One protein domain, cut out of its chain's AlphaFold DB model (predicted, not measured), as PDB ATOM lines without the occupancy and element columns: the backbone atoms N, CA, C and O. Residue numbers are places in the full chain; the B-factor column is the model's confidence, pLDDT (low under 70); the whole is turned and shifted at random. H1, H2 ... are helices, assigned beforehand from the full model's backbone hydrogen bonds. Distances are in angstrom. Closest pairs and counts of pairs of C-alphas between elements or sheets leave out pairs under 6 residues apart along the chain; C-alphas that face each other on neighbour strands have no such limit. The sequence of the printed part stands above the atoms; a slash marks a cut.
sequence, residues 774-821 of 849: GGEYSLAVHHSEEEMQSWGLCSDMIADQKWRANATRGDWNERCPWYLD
ATOM      1  N   GLY A 774     179.560-294.565  17.233       77.94
ATOM      2  CA  GLY A 774     178.426-293.648  17.241       77.94
ATOM      3  C   GLY A 774     178.782-292.153  17.217       77.94
ATOM      4  O   GLY A 774     177.879-291.317  17.235       77.94
ATOM      5  N   GLY A 775     180.070-291.793  17.112       85.56
ATOM      6  CA  GLY A 775     180.515-290.410  16.881       85.56
ATOM      7  C   GLY A 775     180.930-289.604  18.119       85.56
ATOM      8  O   GLY A 775     181.158-288.400  17.992       85.56
ATOM      9  N   GLU A 776     181.067-290.240  19.282       88.44
ATOM     10  CA  GLU A 776     181.685-289.663  20.486       88.44
ATOM     11  C   GLU A 776     183.173-290.039  20.587       88.44
ATOM     12  O   GLU A 776     183.591-291.099  20.126       88.44
ATOM     13  N   TYR A 777     184.006-289.190  21.194       94.06
ATOM     14  CA  TYR A 777     185.411-289.543  21.455       94.06
ATOM     15  C   TYR A 777     185.547-290.357  22.739       94.06
ATOM     16  O   TYR A 777     184.906-290.053  23.742       94.06
ATOM     17  N   SER A 778     186.456-291.332  22.737       96.25
ATOM     18  CA  SER A 778     186.774-292.149  23.908       96.25
ATOM     19  C   SER A 778     188.248-292.569  23.941       96.25
ATOM     20  O   SER A 778     188.897-292.740  22.906       96.25
ATOM     21  N   LEU A 779     188.773-292.746  25.153       97.25
ATOM     22  CA  LEU A 779     190.049-293.409  25.432       97.25
ATOM     23  C   LEU A 779     189.940-294.940  25.276       97.25
ATOM     24  O   LEU A 779     190.866-295.567  24.766       97.25
ATOM     25  N   ALA A 780     188.799-295.535  25.638       96.25
ATOM     26  CA  ALA A 780     188.580-296.990  25.659       96.25
ATOM     27  C   ALA A 780     188.493-297.642  24.264       96.25
ATOM     28  O   ALA A 780     188.424-298.861  24.155       96.25
ATOM     29  N   VAL A 781     188.484-296.843  23.192       94.88
ATOM     30  CA  VAL A 781     188.570-297.334  21.804       94.88
ATOM     31  C   VAL A 781     190.001-297.769  21.448       94.88
ATOM     32  O   VAL A 781     190.187-298.568  20.535       94.88
ATOM     33  N   HIS A 782     191.013-297.239  22.146       94.50
ATOM     34  CA  HIS A 782     192.426-297.537  21.892       94.50
ATOM     35  C   HIS A 782     193.132-298.173  23.095       94.50
ATOM     36  O   HIS A 782     193.950-299.069  22.906       94.50
ATOM     37  N   HIS A 783     192.867-297.688  24.311       96.56
ATOM     38  CA  HIS A 783     193.603-298.091  25.515       96.56
ATOM     39  C   HIS A 783     192.848-299.134  26.322       96.56
ATOM     40  O   HIS A 783     191.615-299.121  26.368       96.56
ATOM     41  N   SER A 784     193.598-299.990  27.006       97.00
ATOM     42  CA  SER A 784     193.029-301.002  27.887       97.00
ATOM     43  C   SER A 784     192.463-300.395  29.179       97.00
ATOM     44  O   SER A 784     192.722-299.242  29.547       97.00
ATOM     45  N   GLU A 785     191.665-301.185  29.896       96.31
ATOM     46  CA  GLU A 785     191.161-300.805  31.216       96.31
ATOM     47  C   GLU A 785     192.302-300.664  32.231       96.31
ATOM     48  O   GLU A 785     192.324-299.702  32.996       96.31
ATOM     49  N   GLU A 786     193.289-301.554  32.180       97.06
ATOM     50  CA  GLU A 786     194.478-301.547  33.031       97.06
ATOM     51  C   GLU A 786     195.340-300.298  32.789       97.06
ATOM     52  O   GLU A 786     195.795-299.667  33.745       97.06
ATOM     53  N   GLU A 787     195.513-299.881  31.527       96.25
ATOM     54  CA  GLU A 787     196.193-298.625  31.185       96.25
ATOM     55  C   GLU A 787     195.457-297.424  31.797       96.25
ATOM     56  O   GLU A 787     196.066-296.614  32.502       96.25
ATOM     57  N   MET A 788     194.135-297.343  31.617       97.06
ATOM     58  CA  MET A 788     193.318-296.268  32.187       97.06
ATOM     59  C   MET A 788     193.333-296.252  33.727       97.06
ATOM     60  O   MET A 788     193.459-295.176  34.321       97.06
ATOM     61  N   GLN A 789     193.278-297.416  34.382       96.44
ATOM     62  CA  GLN A 789     193.423-297.535  35.839       96.44
ATOM     63  C   GLN A 789     194.805-297.061  36.306       96.44
ATOM     64  O   GLN A 789     194.895-296.308  37.277       96.44
ATOM     65  N   SER A 790     195.880-297.416  35.589       96.06
ATOM     66  CA  SER A 790     197.250-296.981  35.912       96.06
ATOM     67  C   SER A 790     197.418-295.455  35.869       96.06
ATOM     68  O   SER A 790     198.226-294.881  36.600       96.06
ATOM     69  N   TRP A 791     196.600-294.771  35.062       96.25
ATOM     70  CA  TRP A 791     196.550-293.312  34.974       96.25
ATOM     71  C   TRP A 791     195.683-292.645  36.047       96.25
ATOM     72  O   TRP A 791     195.608-291.413  36.075       96.25
ATOM     73  N   GLY A 792     195.041-293.419  36.922       94.94
ATOM     74  CA  GLY A 792     194.200-292.923  38.010       94.94
ATOM     75  C   GLY A 792     192.739-292.657  37.633       94.94
ATOM     76  O   GLY A 792     192.054-291.961  38.385       94.94
ATOM     77  N   LEU A 793     192.243-293.181  36.502       96.06
ATOM     78  CA  LEU A 793     190.803-293.171  36.224       96.06
ATOM     79  C   LEU A 793     190.108-294.153  37.183       96.06
ATOM     80  O   LEU A 793     190.520-295.305  37.301       96.06
ATOM     81  N   CYS A 794     189.057-293.708  37.878       93.19
ATOM     82  CA  CYS A 794     188.228-294.603  38.691       93.19
ATOM     83  C   CYS A 794     187.242-295.393  37.816       93.19
ATOM     84  O   CYS A 794     187.000-295.017  36.668       93.19
ATOM     85  N   SER A 795     186.658-296.465  38.360       91.56
ATOM     86  CA  SER A 795     185.730-297.366  37.655       91.56
ATOM     87  C   SER A 795     184.639-296.610  36.888       91.56
ATOM     88  O   SER A 795     184.420-296.875  35.712       91.56
ATOM     89  N   ASP A 796     184.055-295.594  37.522       88.31
ATOM     90  CA  ASP A 796     183.102-294.630  36.960       88.31
ATOM     91  C   ASP A 796     183.596-293.980  35.656       88.31
ATOM     92  O   ASP A 796     182.933-294.024  34.622       88.31
ATOM     93  N   MET A 797     184.807-293.414  35.681       92.81
ATOM     94  CA  MET A 797     185.419-292.769  34.516       92.81
ATOM     95  C   MET A 797     185.708-293.792  33.417       92.81
ATOM     96  O   MET A 797     185.616-293.465  32.242       92.81
ATOM     97  N   ILE A 798     186.052-295.030  33.768       94.50
ATOM     98  CA  ILE A 798     186.310-296.087  32.783       94.50
ATOM     99  C   ILE A 798     184.997-296.578  32.160       94.50
ATOM    100  O   ILE A 798     184.949-296.811  30.952       94.50
ATOM    101  N   ALA A 799     183.918-296.660  32.941       90.94
ATOM    102  CA  ALA A 799     182.576-296.949  32.449       90.94
ATOM    103  C   ALA A 799     182.081-295.865  31.469       90.94
ATOM    104  O   ALA A 799     181.588-296.216  30.398       90.94
ATOM    105  N   ASP A 800     182.302-294.573  31.763       90.00
ATOM    106  CA  ASP A 800     182.059-293.460  30.821       90.00
ATOM    107  C   ASP A 800     182.783-293.685  29.489       90.00
ATOM    108  O   ASP A 800     182.170-293.633  28.425       90.00
ATOM    109  N   GLN A 801     184.085-293.987  29.530       94.38
ATOM    110  CA  GLN A 801     184.874-294.184  28.313       94.38
ATOM    111  C   GLN A 801     184.414-295.422  27.524       94.38
ATOM    112  O   GLN A 801     184.273-295.347  26.300       94.38
ATOM    113  N   LYS A 802     184.121-296.543  28.194       93.19
ATOM    114  CA  LYS A 802     183.568-297.757  27.561       93.19
ATOM    115  C   LYS A 802     182.196-297.511  26.923       93.19
ATOM    116  O   LYS A 802     181.933-298.020  25.835       93.19
ATOM    117  N   TRP A 803     181.345-296.700  27.555       90.31
ATOM    118  CA  TRP A 803     180.066-296.279  26.984       90.31
ATOM    119  C   TRP A 803     180.276-295.378  25.756       90.31
ATOM    120  O   TRP A 803     179.805-295.718  24.671       90.31
ATOM    121  N   ARG A 804     181.091-294.316  25.862       90.75
ATOM    122  CA  ARG A 804     181.421-293.395  24.749       90.75
ATOM    123  C   ARG A 804     182.019-294.073  23.517       90.75
ATOM    124  O   ARG A 804     181.874-293.560  22.414       90.75
ATOM    125  N   ALA A 805     182.704-295.204  23.684       91.25
ATOM    126  CA  ALA A 805     183.244-295.974  22.563       91.25
ATOM    127  C   ALA A 805     182.144-296.503  21.614       91.25
ATOM    128  O   ALA A 805     182.402-296.706  20.424       91.25
ATOM    129  N   ASN A 806     180.929-296.698  22.138       87.62
ATOM    130  CA  ASN A 806     179.805-297.344  21.457       87.62
ATOM    131  C   ASN A 806     178.559-296.445  21.324       87.62
ATOM    132  O   ASN A 806     177.754-296.676  20.427       87.62
ATOM    133  N   ALA A 807     178.406-295.434  22.185       80.81
ATOM    134  CA  ALA A 807     177.260-294.524  22.222       80.81
ATOM    135  C   ALA A 807     177.085-293.715  20.930       80.81
ATOM    136  O   ALA A 807     178.066-293.231  20.355       80.81
ATOM    137  N   THR A 808     175.834-293.534  20.499       75.56
ATOM    138  CA  THR A 808     175.472-292.742  19.322       75.56
ATOM    139  C   THR A 808     175.232-291.275  19.657       75.56
ATOM    140  O   THR A 808     174.937-290.881  20.786       75.56
ATOM    141  N   ARG A 809     175.442-290.415  18.659       61.19
ATOM    142  CA  ARG A 809     175.427-288.964  18.825       61.19
ATOM    143  C   ARG A 809     174.028-288.443  19.169       61.19
ATOM    144  O   ARG A 809     173.221-288.191  18.276       61.19
ATOM    145  N   GLY A 810     173.809-288.178  20.451       58.06
ATOM    146  CA  GLY A 810     172.527-287.734  21.002       58.06
ATOM    147  C   GLY A 810     172.009-288.646  22.112       58.06
ATOM    148  O   GLY A 810     171.121-288.223  22.848       58.06
ATOM    149  N   ASP A 811     172.594-289.836  22.272       61.62
ATOM    150  CA  ASP A 811     172.294-290.725  23.389       61.62
ATOM    151  C   ASP A 811     172.707-290.070  24.707       61.62
ATOM    152  O   ASP A 811     173.832-289.583  24.870       61.62
ATOM    153  N   TRP A 812     171.799-290.100  25.677       55.56
ATOM    154  CA  TRP A 812     172.101-289.756  27.057       55.56
ATOM    155  C   TRP A 812     172.478-291.031  27.797       55.56
ATOM    156  O   TRP A 812     171.790-292.045  27.707       55.56
ATOM    157  N   ASN A 813     173.579-290.999  28.541       59.19
ATOM    158  CA  ASN A 813     173.898-292.110  29.422       59.19
ATOM    159  C   ASN A 813     173.073-291.973  30.706       59.19
ATOM    160  O   ASN A 813     173.513-291.350  31.669       59.19
ATOM    161  N   GLU A 814     171.888-292.574  30.717       49.19
ATOM    162  CA  GLU A 814     170.996-292.651  31.886       49.19
ATOM    163  C   GLU A 814     171.672-293.304  33.106       49.19
ATOM    164  O   GLU A 814     171.253-293.096  34.237       49.19
ATOM    165  N   ARG A 815     172.763-294.057  32.894       47.12
ATOM    166  CA  ARG A 815     173.577-294.688  33.943       47.12
ATOM    167  C   ARG A 815     174.850-293.895  34.285       47.12
ATOM    168  O   ARG A 815     175.796-294.483  34.800       47.12
ATOM    169  N   CYS A 816     174.917-292.595  33.974       46.91
ATOM    170  CA  CYS A 816     175.966-291.670  34.438       46.91
ATOM    171  C   CYS A 816     175.541-290.951  35.736       46.91
ATOM    172  O   CYS A 816     174.827-289.951  35.644       46.91
ATOM    173  N   PRO A 817     176.055-291.320  36.926       44.34
ATOM    174  CA  PRO A 817     175.642-290.686  38.188       44.34
ATOM    175  C   PRO A 817     176.109-289.224  38.349       44.34
ATOM    176  O   PRO A 817     175.692-288.513  39.261       44.34
ATOM    177  N   TRP A 818     177.008-288.733  37.486       55.91
ATOM    178  CA  TRP A 818     177.707-287.448  37.664       55.91
ATOM    179  C   TRP A 818     176.930-286.180  37.280       55.91
ATOM    180  O   TRP A 818     177.536-285.109  37.235       55.91
ATOM    181  N   TYR A 819     175.619-286.259  37.031       52.12
ATOM    182  CA  TYR A 819     174.780-285.056  36.905       52.12
ATOM    183  C   TYR A 819     173.735-284.891  38.013       52.12
ATOM    184  O   TYR A 819     173.318-283.766  38.277       52.12
ATOM    185  N   LEU A 820     173.331-285.984  38.663       51.41
ATOM    186  CA  LEU A 820     172.256-285.995  39.652       51.41
ATOM    187  C   LEU A 820     172.789-286.541  40.986       51.41
ATOM    188  O   LEU A 820     173.142-285.747  41.854       51.41
ATOM    189  N   ASP A 821     172.988-287.849  41.109       49.09
ATOM    190  CA  ASP A 821     173.380-288.528  42.363       49.09
ATOM    191  C   ASP A 821     174.723-288.051  42.963       49.09
ATOM    192  O   ASP A 821     174.985-288.200  44.151       49.09
TER     193      ASP A 821
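Overview. This is residues 774 to 821 of the 849 residues of an uncharacterized protein of Cuscuta campestris (UniProt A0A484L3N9). With little regular structure, this is a flat piece in which two short helices, H1 and then H2, make a steeply tilted helical hairpin, with loops filling out the rest. Residues 774 to 784 lead past the last-residue end of H2 to H1, and residues 805 to 821 form a long tail on the side of H2 away from H1. The printed part has 48 residues and no named strand; its class is all helix, with 16 residues in named elements. It is only just compact, close to loose, with a radius of gyration of the C-alphas of 11.0 A and spans of 29 by 26 by 10 A.

Arrangement. H1, residues 785 to 790, and H2, residues 795 to 804, form a hairpin through a tight link of 4 residues. They touch, the closest C-alphas being those of Glu 785 and Ile 798, 6.9 A apart. They run opposite ways at a steep tilt of 45 degrees. In H1 and H2 every O i to N i+4 pair is within hydrogen-bond range.

Along the chain. H1 begins at C-alpha 785 (191.161, -300.805, 31.216) and is 8.6 A long from first to last C-alpha. H2 is 14.2 A long and ends at C-alpha 804 (181.421, -293.395, 24.749).

Size, cuts and confidence. The two C-alphas farthest apart, those of Ser 790 and Gly 810, are 30.3 A apart. The printed part has no cut. Residues 809 to 821 are under 70 in pLDDT.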